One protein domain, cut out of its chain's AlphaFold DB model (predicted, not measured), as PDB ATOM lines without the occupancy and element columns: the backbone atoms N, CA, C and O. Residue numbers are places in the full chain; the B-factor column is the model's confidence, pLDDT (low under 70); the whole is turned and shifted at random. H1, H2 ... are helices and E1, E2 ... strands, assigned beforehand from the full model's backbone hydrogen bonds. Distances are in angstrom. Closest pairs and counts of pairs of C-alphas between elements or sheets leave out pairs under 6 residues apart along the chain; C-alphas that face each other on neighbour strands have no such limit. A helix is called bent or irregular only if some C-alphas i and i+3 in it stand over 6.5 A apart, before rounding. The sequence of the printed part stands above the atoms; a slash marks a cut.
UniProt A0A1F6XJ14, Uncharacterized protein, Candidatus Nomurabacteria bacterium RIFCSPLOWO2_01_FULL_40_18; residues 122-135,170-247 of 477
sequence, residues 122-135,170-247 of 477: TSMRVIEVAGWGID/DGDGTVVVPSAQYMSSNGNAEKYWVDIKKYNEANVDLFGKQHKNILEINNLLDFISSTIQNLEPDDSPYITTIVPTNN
ATOM      1  N   THR A 122     -47.064 -42.119  -9.750       86.50
ATOM      2  CA  THR A 122     -46.721 -42.543 -11.126       86.50
ATOM      3  C   THR A 122     -47.394 -41.713 -12.224       86.50
ATOM      4  O   THR A 122     -46.946 -41.731 -13.366       86.50
ATOM      5  N   SER A 123     -48.462 -40.982 -11.893       89.75
ATOM      6  CA  SER A 123     -49.134 -40.030 -12.783       89.75
ATOM      7  C   SER A 123     -48.463 -38.652 -12.837       89.75
ATOM      8  O   SER A 123     -48.925 -37.788 -13.578       89.75
ATOM      9  N   MET A 124     -47.442 -38.407 -12.015       89.25
ATOM     10  CA  MET A 124     -46.716 -37.145 -11.945       89.25
ATOM     11  C   MET A 124     -45.401 -37.275 -12.712       89.25
ATOM     12  O   MET A 124     -44.547 -38.087 -12.364       89.25
ATOM     13  N   ARG A 125     -45.236 -36.453 -13.751       89.62
ATOM     14  CA  ARG A 125     -43.944 -36.252 -14.413       89.62
ATOM     15  C   ARG A 125     -43.073 -35.374 -13.518       89.62
ATOM     16  O   ARG A 125     -43.548 -34.339 -13.050       89.62
ATOM     17  N   VAL A 126     -41.824 -35.774 -13.296       91.56
ATOM     18  CA  VAL A 126     -40.852 -35.006 -12.509       91.56
ATOM     19  C   VAL A 126     -39.618 -34.748 -13.358       91.56
ATOM     20  O   VAL A 126     -39.107 -35.665 -13.996       91.56
ATOM     21  N   ILE A 127     -39.158 -33.500 -13.357       92.88
ATOM     22  CA  ILE A 127     -37.954 -33.059 -14.056       92.88
ATOM     23  C   ILE A 127     -37.048 -32.387 -13.027       92.88
ATOM     24  O   ILE A 127     -37.461 -31.427 -12.377       92.88
ATOM     25  N   GLU A 128     -35.829 -32.894 -12.882       94.50
ATOM     26  CA  GLU A 128     -34.780 -32.298 -12.061       94.50
ATOM     27  C   GLU A 128     -33.800 -31.556 -12.966       94.50
ATOM     28  O   GLU A 128     -33.157 -32.155 -13.830       94.50
ATOM     29  N   VAL A 129     -33.676 -30.249 -12.754       95.56
ATOM     30  CA  VAL A 129     -32.735 -29.400 -13.483       95.56
ATOM     31  C   VAL A 129     -31.655 -28.942 -12.515       95.56
ATOM     32  O   VAL A 129     -31.962 -28.284 -11.524       95.56
ATOM     33  N   ALA A 130     -30.398 -29.278 -12.801       96.94
ATOM     34  CA  ALA A 130     -29.254 -28.853 -12.000       96.94
ATOM     35  C   ALA A 130     -28.308 -27.971 -12.810       96.94
ATOM     36  O   ALA A 130     -27.974 -28.295 -13.949       96.94
ATOM     37  N   GLY A 131     -27.858 -26.869 -12.213       97.38
ATOM     38  CA  GLY A 131     -26.760 -26.087 -12.766       97.38
ATOM     39  C   GLY A 131     -25.426 -26.811 -12.600       97.38
ATOM     40  O   GLY A 131     -25.228 -27.558 -11.642       97.38
ATOM     41  N   TRP A 132     -24.529 -26.613 -13.559       97.00
ATOM     42  CA  TRP A 132     -23.237 -27.284 -13.615       97.00
ATOM     43  C   TRP A 132     -22.145 -26.349 -14.143       97.00
ATOM     44  O   TRP A 132     -22.402 -25.471 -14.975       97.00
ATOM     45  N   GLY A 133     -20.907 -26.594 -13.708       93.44
ATOM     46  CA  GLY A 133     -19.698 -26.003 -14.277       93.44
ATOM     47  C   GLY A 133     -19.193 -24.761 -13.548       93.44
ATOM     48  O   GLY A 133     -18.190 -24.188 -13.971       93.44
ATOM     49  N   ILE A 134     -19.847 -24.362 -12.459       93.56
ATOM     50  CA  ILE A 134     -19.417 -23.245 -11.614       93.56
ATOM     51  C   ILE A 134     -18.768 -23.814 -10.354       93.56
ATOM     52  O   ILE A 134     -19.328 -24.705  -9.710       93.56
ATOM     53  N   ASP A 135     -17.574 -23.323 -10.007       91.75
ATOM     54  CA  ASP A 135     -16.844 -23.789  -8.823       91.75
ATOM     55  C   ASP A 135     -17.714 -23.550  -7.573       91.75
ATOM     56  O   ASP A 135     -18.092 -22.430  -7.242       91.75
ATOM     57  N   ASP A 170     -18.875 -29.570 -10.041       92.62
ATOM     58  CA  ASP A 170     -20.155 -30.270 -10.097       92.62
ATOM     59  C   ASP A 170     -21.224 -29.521  -9.287       92.62
ATOM     60  O   ASP A 170     -21.729 -30.011  -8.274       92.62
ATOM     61  N   GLY A 171     -21.526 -28.291  -9.704       95.12
ATOM     62  CA  GLY A 171     -22.510 -27.421  -9.068       95.12
ATOM     63  C   GLY A 171     -22.724 -26.099  -9.802       95.12
ATOM     64  O   GLY A 171     -22.186 -25.863 -10.888       95.12
ATOM     65  N   ASP A 172     -23.546 -25.246  -9.197       96.00
ATOM     66  CA  ASP A 172     -24.018 -23.975  -9.760       96.00
ATOM     67  C   ASP A 172     -23.495 -22.725  -9.025       96.00
ATOM     68  O   ASP A 172     -24.007 -21.622  -9.219       96.00
ATOM     69  N   GLY A 173     -22.475 -22.892  -8.181       93.25
ATOM     70  CA  GLY A 173     -21.908 -21.859  -7.312       93.25
ATOM     71  C   GLY A 173     -22.514 -21.842  -5.907       93.25
ATOM     72  O   GLY A 173     -21.998 -21.164  -5.024       93.25
ATOM     73  N   THR A 174     -23.587 -22.595  -5.647       93.62
ATOM     74  CA  THR A 174     -24.177 -22.720  -4.301       93.62
ATOM     75  C   THR A 174     -24.560 -24.159  -3.975       93.62
ATOM     76  O   THR A 174     -24.235 -24.661  -2.902       93.62
ATOM     77  N   VAL A 175     -25.234 -24.838  -4.899       95.25
ATOM     78  CA  VAL A 175     -25.742 -26.198  -4.740       95.25
ATOM     79  C   VAL A 175     -24.937 -27.139  -5.625       95.25
ATOM     80  O   VAL A 175     -24.831 -26.959  -6.838       95.25
ATOM     81  N   VAL A 176     -24.381 -28.185  -5.017       94.88
ATOM     82  CA  VAL A 176     -23.723 -29.259  -5.765       94.88
ATOM     83  C   VAL A 176     -24.762 -30.141  -6.459       94.88
ATOM     84  O   VAL A 176     -25.817 -30.449  -5.891       94.88
ATOM     85  N   VAL A 177     -24.456 -30.607  -7.670       94.44
ATOM     86  CA  VAL A 177     -25.367 -31.404  -8.509       94.44
ATOM     87  C   VAL A 177     -25.937 -32.627  -7.794       94.44
ATOM     88  O   VAL A 177     -27.141 -32.853  -7.940       94.44
ATOM     89  N   PRO A 178     -25.174 -33.395  -6.979       91.81
ATOM     90  CA  PRO A 178     -25.759 -34.495  -6.232       91.81
ATOM     91  C   PRO A 178     -26.943 -34.020  -5.393       91.81
ATOM     92  O   PRO A 178     -27.995 -34.652  -5.429       91.81
ATOM     93  N   SER A 179     -26.837 -32.882  -4.702       92.75
ATOM     94  CA  SER A 179     -27.946 -32.337  -3.915       92.75
ATOM     95  C   SER A 179     -29.127 -31.884  -4.781       92.75
ATOM     96  O   SER A 179     -30.263 -32.114  -4.380       92.75
ATOM     97  N   ALA A 180     -28.880 -31.271  -5.942       93.56
ATOM     98  CA  ALA A 180     -29.931 -30.775  -6.837       93.56
ATOM     99  C   ALA A 180     -30.714 -31.894  -7.549       93.56
ATOM    100  O   ALA A 180     -31.926 -31.794  -7.710       93.56
ATOM    101  N   GLN A 181     -30.040 -32.974  -7.953       91.38
ATOM    102  CA  GLN A 181     -30.660 -34.152  -8.575       91.38
ATOM    103  C   GLN A 181     -30.806 -35.281  -7.556       91.38
ATOM    104  O   GLN A 181     -30.225 -36.371  -7.696       91.38
ATOM    105  N   TYR A 182     -31.510 -34.967  -6.467       84.88
ATOM    106  CA  TYR A 182     -31.653 -35.834  -5.306       84.88
ATOM    107  C   TYR A 182     -32.278 -37.181  -5.666       84.88
ATOM    108  O   TYR A 182     -31.770 -38.228  -5.247       84.88
ATOM    109  N   MET A 183     -33.352 -37.163  -6.459       82.81
ATOM    110  CA  MET A 183     -34.140 -38.350  -6.737       82.81
ATOM    111  C   MET A 183     -33.252 -39.437  -7.341       82.81
ATOM    112  O   MET A 183     -32.557 -39.244  -8.345       82.81
ATOM    113  N   SER A 184     -33.215 -40.589  -6.663       63.41
ATOM    114  CA  SER A 184     -32.348 -41.709  -7.041       63.41
ATOM    115  C   SER A 184     -32.553 -42.108  -8.507       63.41
ATOM    116  O   SER A 184     -33.613 -41.879  -9.081       63.41
ATOM    117  N   SER A 185     -31.575 -42.787  -9.107       51.25
ATOM    118  CA  SER A 185     -31.706 -43.397 -10.440       51.25
ATOM    119  C   SER A 185     -32.859 -44.411 -10.560       51.25
ATOM    120  O   SER A 185     -33.209 -44.796 -11.671       51.25
ATOM    121  N   ASN A 186     -33.457 -44.829  -9.435       49.50
ATOM    122  CA  ASN A 186     -34.661 -45.664  -9.382       49.50
ATOM    123  C   ASN A 186     -35.968 -44.845  -9.366       49.50
ATOM    124  O   ASN A 186     -37.052 -45.426  -9.414       49.50
ATOM    125  N   GLY A 187     -35.886 -43.518  -9.245       60.28
ATOM    126  CA  GLY A 187     -37.009 -42.603  -9.403       60.28
ATOM    127  C   GLY A 187     -37.264 -42.296 -10.878       60.28
ATOM    128  O   GLY A 187     -36.340 -42.243 -11.682       60.28
ATOM    129  N   ASN A 188     -38.523 -42.043 -11.237       71.06
ATOM    130  CA  ASN A 188     -38.930 -41.687 -12.606       71.06
ATOM    131  C   ASN A 188     -38.609 -40.219 -12.972       71.06
ATOM    132  O   ASN A 188     -39.307 -39.633 -13.798       71.06
ATOM    133  N   ALA A 189     -37.623 -39.598 -12.319       88.81
ATOM    134  CA  ALA A 189     -37.274 -38.206 -12.573       88.81
ATOM    135  C   ALA A 189     -36.393 -38.094 -13.822       88.81
ATOM    136  O   ALA A 189     -35.374 -38.775 -13.948       88.81
ATOM    137  N   GLU A 190     -36.780 -37.216 -14.739       91.50
ATOM    138  CA  GLU A 190     -35.959 -36.846 -15.886       91.50
ATOM    139  C   GLU A 190     -34.872 -35.875 -15.423       91.50
ATOM    140  O   GLU A 190     -35.174 -34.856 -14.802       91.50
ATOM    141  N   LYS A 191     -33.607 -36.185 -15.711       93.19
ATOM    142  CA  LYS A 191     -32.463 -35.394 -15.246       93.19
ATOM    143  C   LYS A 191     -31.904 -34.541 -16.365       93.19
ATOM    144  O   LYS A 191     -31.533 -35.062 -17.418       93.19
ATOM    145  N   TYR A 192     -31.804 -33.250 -16.091       95.44
ATOM    146  CA  TYR A 192     -31.217 -32.265 -16.977       95.44
ATOM    147  C   TYR A 192     -30.124 -31.482 -16.258       95.44
ATOM    148  O   TYR A 192     -30.238 -31.144 -15.077       95.44
ATOM    149  N   TRP A 193     -29.069 -31.178 -17.001       97.44
ATOM    150  CA  TRP A 193     -27.988 -30.299 -16.591       97.44
ATOM    151  C   TRP A 193     -28.056 -29.019 -17.400       97.44
ATOM    152  O   TRP A 193     -28.259 -29.067 -18.611       97.44
ATOM    153  N   VAL A 194     -27.855 -27.894 -16.725       97.44
ATOM    154  CA  VAL A 194     -27.621 -26.592 -17.340       97.44
ATOM    155  C   VAL A 194     -26.125 -26.329 -17.246       97.44
ATOM    156  O   VAL A 194     -25.605 -26.119 -16.154       97.44
ATOM    157  N   ASP A 195     -25.426 -26.374 -18.374       96.75
ATOM    158  CA  ASP A 195     -24.002 -26.051 -18.473       96.75
ATOM    159  C   ASP A 195     -23.820 -24.528 -18.407       96.75
ATOM    160  O   ASP A 195     -23.760 -23.824 -19.422       96.75
ATOM    161  N   ILE A 196     -23.804 -24.014 -17.175       96.19
ATOM    162  CA  ILE A 196     -23.720 -22.584 -16.876       96.19
ATOM    163  C   ILE A 196     -22.359 -22.043 -17.317       96.19
ATOM    164  O   ILE A 196     -22.289 -20.952 -17.882       96.19
ATOM    165  N   LYS A 197     -21.290 -22.828 -17.133       93.88
ATOM    166  CA  LYS A 197     -19.938 -22.461 -17.566       93.88
ATOM    167  C   LYS A 197     -19.911 -22.136 -19.056       93.88
ATOM    168  O   LYS A 197     -19.511 -21.037 -19.441       93.88
ATOM    169  N   LYS A 198     -20.406 -23.061 -19.883       93.94
ATOM    170  CA  LYS A 198     -20.481 -22.894 -21.338       93.94
ATOM    171  C   LYS A 198     -21.433 -21.771 -21.745       93.94
ATOM    172  O   LYS A 198     -21.187 -21.082 -22.735       93.94
ATOM    173  N   TYR A 199     -22.528 -21.581 -21.007       94.44
ATOM    174  CA  TYR A 199     -23.433 -20.459 -21.241       94.44
ATOM    175  C   TYR A 199     -22.724 -19.116 -21.041       94.44
ATOM    176  O   TYR A 199     -22.805 -18.263 -21.924       94.44
ATOM    177  N   ASN A 200     -21.992 -18.958 -19.935       93.88
ATOM    178  CA  ASN A 200     -21.237 -17.749 -19.603       93.88
ATOM    179  C   ASN A 200     -20.102 -17.478 -20.605       93.88
ATOM    180  O   ASN A 200     -19.904 -16.336 -21.003       93.88
ATOM    181  N   GLU A 201     -19.401 -18.520 -21.066       91.31
ATOM    182  CA  GLU A 201     -18.370 -18.406 -22.114       91.31
ATOM    183  C   GLU A 201     -18.946 -17.874 -23.437       91.31
ATOM    184  O   GLU A 201     -18.305 -17.102 -24.145       91.31
ATOM    185  N   ALA A 202     -20.171 -18.281 -23.783       91.31
ATOM    186  CA  ALA A 202     -20.829 -17.865 -25.020       91.31
ATOM    187  C   ALA A 202     -21.581 -16.527 -24.903       91.31
ATOM    188  O   ALA A 202     -21.848 -15.887 -25.922       91.31
ATOM    189  N   ASN A 203     -21.943 -16.117 -23.687       87.56
ATOM    190  CA  ASN A 203     -22.750 -14.933 -23.405       87.56
ATOM    191  C   ASN A 203     -22.051 -14.097 -22.334       87.56
ATOM    192  O   ASN A 203     -22.410 -14.151 -21.158       87.56
ATOM    193  N   VAL A 204     -21.048 -13.326 -22.760       72.69
ATOM    194  CA  VAL A 204     -20.295 -12.438 -21.869       72.69
ATOM    195  C   VAL A 204     -21.221 -11.319 -21.379       72.69
ATOM    196  O   VAL A 204     -21.482 -10.347 -22.087       72.69
ATOM    197  N   ASP A 205     -21.749 -11.502 -20.173       71.25
ATOM    198  CA  ASP A 205     -22.529 -10.530 -19.408       71.25
ATOM    199  C   ASP A 205     -21.667 -10.002 -18.248       71.25
ATOM    200  O   ASP A 205     -20.764 -10.691 -17.773       71.25
ATOM    201  N   LEU A 206     -21.963  -8.791 -17.770       59.97
ATOM    202  CA  LEU A 206     -21.287  -8.158 -16.628       59.97
ATOM    203  C   LEU A 206     -21.363  -9.010 -15.353       59.97
ATOM    204  O   LEU A 206     -20.509  -8.890 -14.482       59.97
ATOM    205  N   PHE A 207     -22.385  -9.861 -15.241       68.75
ATOM    206  CA  PHE A 207     -22.568 -10.781 -14.127       68.75
ATOM    207  C   PHE A 207     -22.786 -12.186 -14.688       68.75
ATOM    208  O   PHE A 207     -23.892 -12.515 -15.134       68.75
ATOM    209  N   GLY A 208     -21.733 -13.010 -14.672       83.06
ATOM    210  CA  GLY A 208     -21.833 -14.426 -15.026       83.06
ATOM    211  C   GLY A 208     -23.007 -15.099 -14.303       83.06
ATOM    212  O   GLY A 208     -23.345 -14.759 -13.161       83.06
ATOM    213  N   LYS A 209     -23.684 -16.025 -14.984       92.69
ATOM    214  CA  LYS A 209     -24.799 -16.771 -14.399       92.69
ATOM    215  C   LYS A 209     -24.270 -17.788 -13.387       92.69
ATOM    216  O   LYS A 209     -23.183 -18.334 -13.553       92.69
ATOM    217  N   GLN A 210     -25.043 -17.994 -12.329       93.69
ATOM    218  CA  GLN A 210     -24.806 -18.886 -11.193       93.69
ATOM    219  C   GLN A 210     -26.154 -19.151 -10.494       93.69
ATOM    220  O   GLN A 210     -27.197 -18.704 -10.973       93.69
ATOM    221  N   HIS A 211     -26.160 -19.822  -9.340       95.44
ATOM    222  CA  HIS A 211     -27.374 -20.175  -8.595       95.44
ATOM    223  C   HIS A 211     -28.382 -19.020  -8.458       95.44
ATOM    224  O   HIS A 211     -29.549 -19.147  -8.834       95.44
ATOM    225  N   LYS A 212     -27.924 -17.855  -7.975       93.00
ATOM    226  CA  LYS A 212     -28.782 -16.694  -7.667       93.00
ATOM    227  C   LYS A 212     -29.533 -16.120  -8.875       93.00
ATOM    228  O   LYS A 212     -30.544 -15.448  -8.694       93.00
ATOM    229  N   ASN A 213     -29.041 -16.365 -10.088       93.38
ATOM    230  CA  ASN A 213     -29.578 -15.839 -11.342       93.38
ATOM    231  C   ASN A 213     -29.684 -16.913 -12.441       93.38
ATOM    232  O   ASN A 213     -29.719 -16.588 -13.626       93.38
ATOM    233  N   ILE A 214     -29.787 -18.195 -12.074       95.06
ATOM    234  CA  ILE A 214     -29.880 -19.308 -13.035       95.06
ATOM    235  C   ILE A 214     -31.104 -19.178 -13.955       95.06
ATOM    236  O   ILE A 214     -31.053 -19.539 -15.128       95.06
ATOM    237  N   LEU A 215     -32.193 -18.586 -13.454       95.06
ATOM    238  CA  LEU A 215     -33.410 -18.313 -14.224       95.06
ATOM    239  C   LEU A 215     -33.284 -17.120 -15.187       95.06
ATOM    240  O   LEU A 215     -34.245 -16.805 -15.878       95.06
ATOM    241  N   GLU A 216     -32.125 -16.464 -15.267       93.69
ATOM    242  CA  GLU A 216     -31.822 -15.482 -16.318       93.69
ATOM    243  C   GLU A 216     -31.223 -16.136 -17.578       93.69
ATOM    244  O   GLU A 216     -30.944 -15.453 -18.563       93.69
ATOM    245  N   ILE A 217     -31.023 -17.458 -17.574       94.50
ATOM    246  CA  ILE A 217     -30.594 -18.214 -18.751       94.50
ATOM    247  C   ILE A 217     -31.806 -18.402 -19.669       94.50
ATOM    248  O   ILE A 217     -32.679 -19.230 -19.404       94.50
ATOM    249  N   ASN A 218     -31.852 -17.663 -20.782       92.88
ATOM    250  CA  ASN A 218     -32.987 -17.705 -21.718       92.88
ATOM    251  C   ASN A 218     -33.312 -19.127 -22.197       92.88
ATOM    252  O   ASN A 218     -34.467 -19.533 -22.156       92.88
ATOM    253  N   ASN A 219     -32.296 -19.930 -22.537       94.62
ATOM    254  CA  ASN A 219     -32.505 -21.319 -22.952       94.62
ATOM    255  C   ASN A 219     -33.200 -22.173 -21.879       94.62
ATOM    256  O   ASN A 219     -33.951 -23.086 -22.217       94.62
ATOM    257  N   LEU A 220     -32.961 -21.887 -20.595       96.06
ATOM    258  CA  LEU A 220     -33.626 -22.574 -19.492       96.06
ATOM    259  C   LEU A 220     -35.083 -22.127 -19.370       96.06
ATOM    260  O   LEU A 220     -35.962 -22.966 -19.184       96.06
ATOM    261  N   LEU A 221     -35.356 -20.830 -19.514       95.25
ATOM    262  CA  LEU A 221     -36.727 -20.322 -19.531       95.25
ATOM    263  C   LEU A 221     -37.530 -20.887 -20.708       95.25
ATOM    264  O   LEU A 221     -38.677 -21.285 -20.513       95.25
ATOM    265  N   ASP A 222     -36.922 -20.988 -21.890       95.00
ATOM    266  CA  ASP A 222     -37.540 -21.589 -23.074       95.00
ATOM    267  C   ASP A 222     -37.824 -23.078 -22.845       95.00
ATOM    268  O   ASP A 222     -38.941 -23.540 -23.080       95.00
ATOM    269  N   PHE A 223     -36.864 -23.819 -22.279       96.19
ATOM    270  CA  PHE A 223     -37.054 -25.218 -21.892       96.19
ATOM    271  C   PHE A 223     -38.215 -25.401 -20.900       96.19
ATOM    272  O   PHE A 223     -39.079 -26.262 -21.102       96.19
ATOM    273  N   ILE A 224     -38.279 -24.577 -19.848       95.88
ATOM    274  CA  ILE A 224     -39.366 -24.600 -18.857       95.88
ATOM    275  C   ILE A 224     -40.705 -24.261 -19.526       95.88
ATOM    276  O   ILE A 224     -41.706 -24.945 -19.302       95.88
ATOM    277  N   SER A 225     -40.730 -23.229 -20.368       96.31
ATOM    278  CA  SER A 225     -41.924 -22.764 -21.075       96.31
ATOM    279  C   SER A 225     -42.486 -23.839 -22.007       96.31
ATOM    280  O   SER A 225     -43.674 -24.164 -21.918       96.31
ATOM    281  N   SER A 226     -41.639 -24.449 -22.841       96.44
ATOM    282  CA  SER A 226     -42.029 -25.549 -23.728       96.44
ATOM    283  C   SER A 226     -42.513 -26.759 -22.937       96.44
ATOM    284  O   SER A 226     -43.558 -27.322 -23.258       96.44
ATOM    285  N   THR A 227     -41.842 -27.096 -21.832       94.25
ATOM    286  CA  THR A 227     -42.263 -28.184 -20.937       94.25
ATOM    287  C   THR A 227     -43.672 -27.958 -20.382       94.25
ATOM    288  O   THR A 227     -44.506 -28.862 -20.446       94.25
ATOM    289  N   ILE A 228     -43.970 -26.759 -19.863       94.81
ATOM    290  CA  ILE A 228     -45.289 -26.420 -19.299       94.81
ATOM    291  C   ILE A 228     -46.376 -26.438 -20.379       94.81
ATOM    292  O   ILE A 228     -47.496 -26.884 -20.130       94.81
ATOM    293  N   GLN A 229     -46.050 -25.968 -21.582       96.44
ATOM    294  CA  GLN A 229     -46.974 -25.932 -22.718       96.44
ATOM    295  C   GLN A 229     -47.126 -27.287 -23.422       96.44
ATOM    296  O   GLN A 229     -47.924 -27.397 -24.355       96.44
ATOM    297  N   ASN A 230     -46.398 -28.317 -22.976       94.00
ATOM    298  CA  ASN A 230     -46.329 -29.624 -23.625       94.00
ATOM    299  C   ASN A 230     -45.926 -29.511 -25.111       94.00
ATOM    300  O   ASN A 230     -46.530 -30.127 -25.992       94.00
ATOM    301  N   LEU A 231     -44.923 -28.671 -25.367       94.50
ATOM    302  CA  LEU A 231     -44.242 -28.498 -26.645       94.50
ATOM    303  C   LEU A 231     -42.876 -29.182 -26.584       94.50
ATOM    304  O   LEU A 231     -42.283 -29.302 -25.512       94.50
ATOM    305  N   GLU A 232     -42.366 -29.590 -27.744       89.62
ATOM    306  CA  GLU A 232     -40.969 -30.012 -27.859       89.62
ATOM    307  C   GLU A 232     -40.061 -28.809 -27.557       89.62
ATOM    308  O   GLU A 232     -40.232 -27.760 -28.189       89.62
ATOM    309  N   PRO A 233     -39.139 -28.906 -26.582       86.44
ATOM    310  CA  PRO A 233     -38.164 -27.854 -26.334       86.44
ATOM    311  C   PRO A 233     -37.253 -27.648 -27.544       86.44
ATOM    312  O   PRO A 233     -36.871 -28.611 -28.212       86.44
ATOM    313  N   ASP A 234     -36.870 -26.397 -27.793       84.69
ATOM    314  CA  ASP A 234     -35.839 -26.099 -28.782       84.69
ATOM    315  C   ASP A 234     -34.510 -26.745 -28.371       84.69
ATOM    316  O   ASP A 234     -34.177 -26.834 -27.185       84.69
ATOM    317  N   ASP A 235     -33.736 -27.180 -29.365       85.94
ATOM    318  CA  ASP A 235     -32.403 -27.726 -29.127       85.94
ATOM    319  C   ASP A 235     -31.511 -26.647 -28.497       85.94
ATOM    320  O   ASP A 235     -31.344 -25.552 -29.045       85.94
ATOM    321  N   SER A 236     -30.951 -26.945 -27.324       89.94
ATOM    322  CA  SER A 236     -30.091 -26.023 -26.591       89.94
ATOM    323  C   SER A 236     -28.701 -26.622 -26.420       89.94
ATOM    324  O   SER A 236     -28.563 -27.712 -25.865       89.94
ATOM    325  N   PRO A 237     -27.631 -25.887 -26.771       91.19
ATOM    326  CA  PRO A 237     -26.274 -26.364 -26.540       91.19
ATOM    327  C   PRO A 237     -25.872 -26.342 -25.055       91.19
ATOM    328  O   PRO A 237     -24.758 -26.778 -24.752       91.19
ATOM    329  N   TYR A 238     -26.719 -25.813 -24.166       94.94
ATOM    330  CA  TYR A 238     -26.443 -25.635 -22.736       94.94
ATOM    331  C   TYR A 238     -27.307 -26.524 -21.838       94.94
ATOM    332  O   TYR A 238     -27.044 -26.577 -20.644       94.94
ATOM    333  N   ILE A 239     -28.331 -27.198 -22.373       96.00
ATOM    334  CA  ILE A 239     -29.222 -28.064 -21.592       96.00
ATOM    335  C   ILE A 239     -29.104 -29.488 -22.114       96.00
ATOM    336  O   ILE A 239     -29.407 -29.758 -23.273       96.00
ATOM    337  N   THR A 240     -28.657 -30.408 -21.264       94.75
ATOM    338  CA  THR A 240     -28.354 -31.789 -21.663       94.75
ATOM    339  C   THR A 240     -28.934 -32.793 -20.678       94.75
ATOM    340  O   THR A 240     -29.143 -32.489 -19.510       94.75
ATOM    341  N   THR A 241     -29.152 -34.029 -21.128       93.12
ATOM    342  CA  THR A 241     -29.508 -35.175 -20.265       93.12
ATOM    343  C   THR A 241     -28.294 -36.040 -19.907       93.12
ATOM    344  O   THR A 241     -28.430 -37.146 -19.388       93.12
ATOM    345  N   ILE A 242     -27.096 -35.571 -20.254       92.06
ATOM    346  CA  ILE A 242     -25.815 -36.212 -19.960       92.06
ATOM    347  C   ILE A 242     -25.000 -35.193 -19.177       92.06
ATOM    348  O   ILE A 242     -24.918 -34.041 -19.607       92.06
ATOM    349  N   VAL A 243     -24.395 -35.631 -18.070       91.50
ATOM    350  CA  VAL A 243     -23.500 -34.805 -17.249       91.50
ATOM    351  C   VAL A 243     -22.464 -34.131 -18.162       91.50
ATOM    352  O   VAL A 243     -21.751 -34.845 -18.879       91.50
ATOM    353  N   PRO A 244     -22.376 -32.790 -18.171       93.62
ATOM    354  CA  PRO A 244     -21.360 -32.097 -18.943       93.62
ATOM    355  C   PRO A 244     -19.952 -32.463 -18.461       93.62
ATOM    356  O   PRO A 244     -19.735 -32.893 -17.327       93.62
ATOM    357  N   THR A 245     -18.964 -32.305 -19.335       88.19
ATOM    358  CA  THR A 245     -17.568 -32.628 -19.024       88.19
ATOM    359  C   THR A 245     -16.757 -31.358 -18.859       88.19
ATOM    360  O   THR A 245     -16.721 -30.541 -19.779       88.19
ATOM    361  N   ASN A 246     -16.026 -31.225 -17.751       84.19
ATOM    362  CA  ASN A 246     -15.016 -30.175 -17.655       84.19
ATOM    363  C   ASN A 246     -13.813 -30.562 -18.521       84.19
ATOM    364  O   ASN A 246     -13.322 -31.685 -18.444       84.19
ATOM    365  N   ASN A 247     -13.359 -29.641 -19.360       87.00
ATOM    366  CA  ASN A 247     -12.244 -29.805 -20.290       87.00
ATOM    367  C   ASN A 247     -11.134 -28.759 -20.078       87.00
ATOM    368  O   ASN A 247     -10.083 -28.877 -20.708       87.00
TER     369      ASN A 247
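AT A GLANCE: This is residues 122 to 135 and 170 to 247 of the 477 residues of an uncharacterized protein of Candidatus Nomurabacteria bacterium RIFCSPLOWO2_01_FULL_40_18 (UniProt A0A1F6XJ14). A ribbon of two parallel strands, E1 beside E2, runs through the middle, with the short H1 on one side and the longest helix, H4, on the other side, running back the opposite way. H2 follows directly at the end of E2, H3 lies near the same end of the ribbon, and the last stretch folds back so that residues 239 to 240 pair antiparallel with 193 to 194 of E2. The printed part has 92 residues, with four named helices and two named strands in the order E1 H1 E2 H2 H3 H4; the class is mixed, with 43 residues in named elements, under half. It is compact, radius of gyration of the C-alphas 13.2 A, yet elongated, spanning 43 by 27 by 23 A.

HOW THE PARTS SIT: E1, residues 126 to 132, and E2, residues 189 to 195, are parallel at 23 degrees; N 128 and O 190 are 2.8 A apart, within hydrogen-bond range. The closest C-alphas of E1 and H1, residues 177 to 180, are those of Ala 130 and Ala 180, 5.6 A. H2, residues 196 to 202, and H3, residues 211 to 216, are close but not clearly touching, Ile 196 to Ile 214 being their closest C-alphas at 8.0 A. H3 and H4, residues 218 to 229, are also close but not clearly touching, C-alphas 215 and 221 coming closest at 6.6 A. Every O i to N i+4 pair is within hydrogen-bond range in H2 and H4; H3 has 0 of 2, but 2 of 3 O i to N i+3 pairs; H1 is too short for an i+4 pair.

IN THESE COORDINATES: E1 begins at C-alpha 126 (-40.852, -35.006, -12.509) and is 19.3 A long; E2 is 18.9 A. H3 is irregular, C-alphas 212 and 215 being 8.2 A apart. H4, 16.3 A, ends at C-alpha 229 (-46.974, -25.932, -22.718).

THE WHOLE: The C-alphas farthest apart, of Thr 122 and Leu 206, are 43.1 A apart. Residues 136 to 169 are not printed; C-alphas 135 and 170 are 7.4 A apart across this cut. No link printed whole is long. Residues 184 to 187 and 206 to 207 have pLDDT under 70.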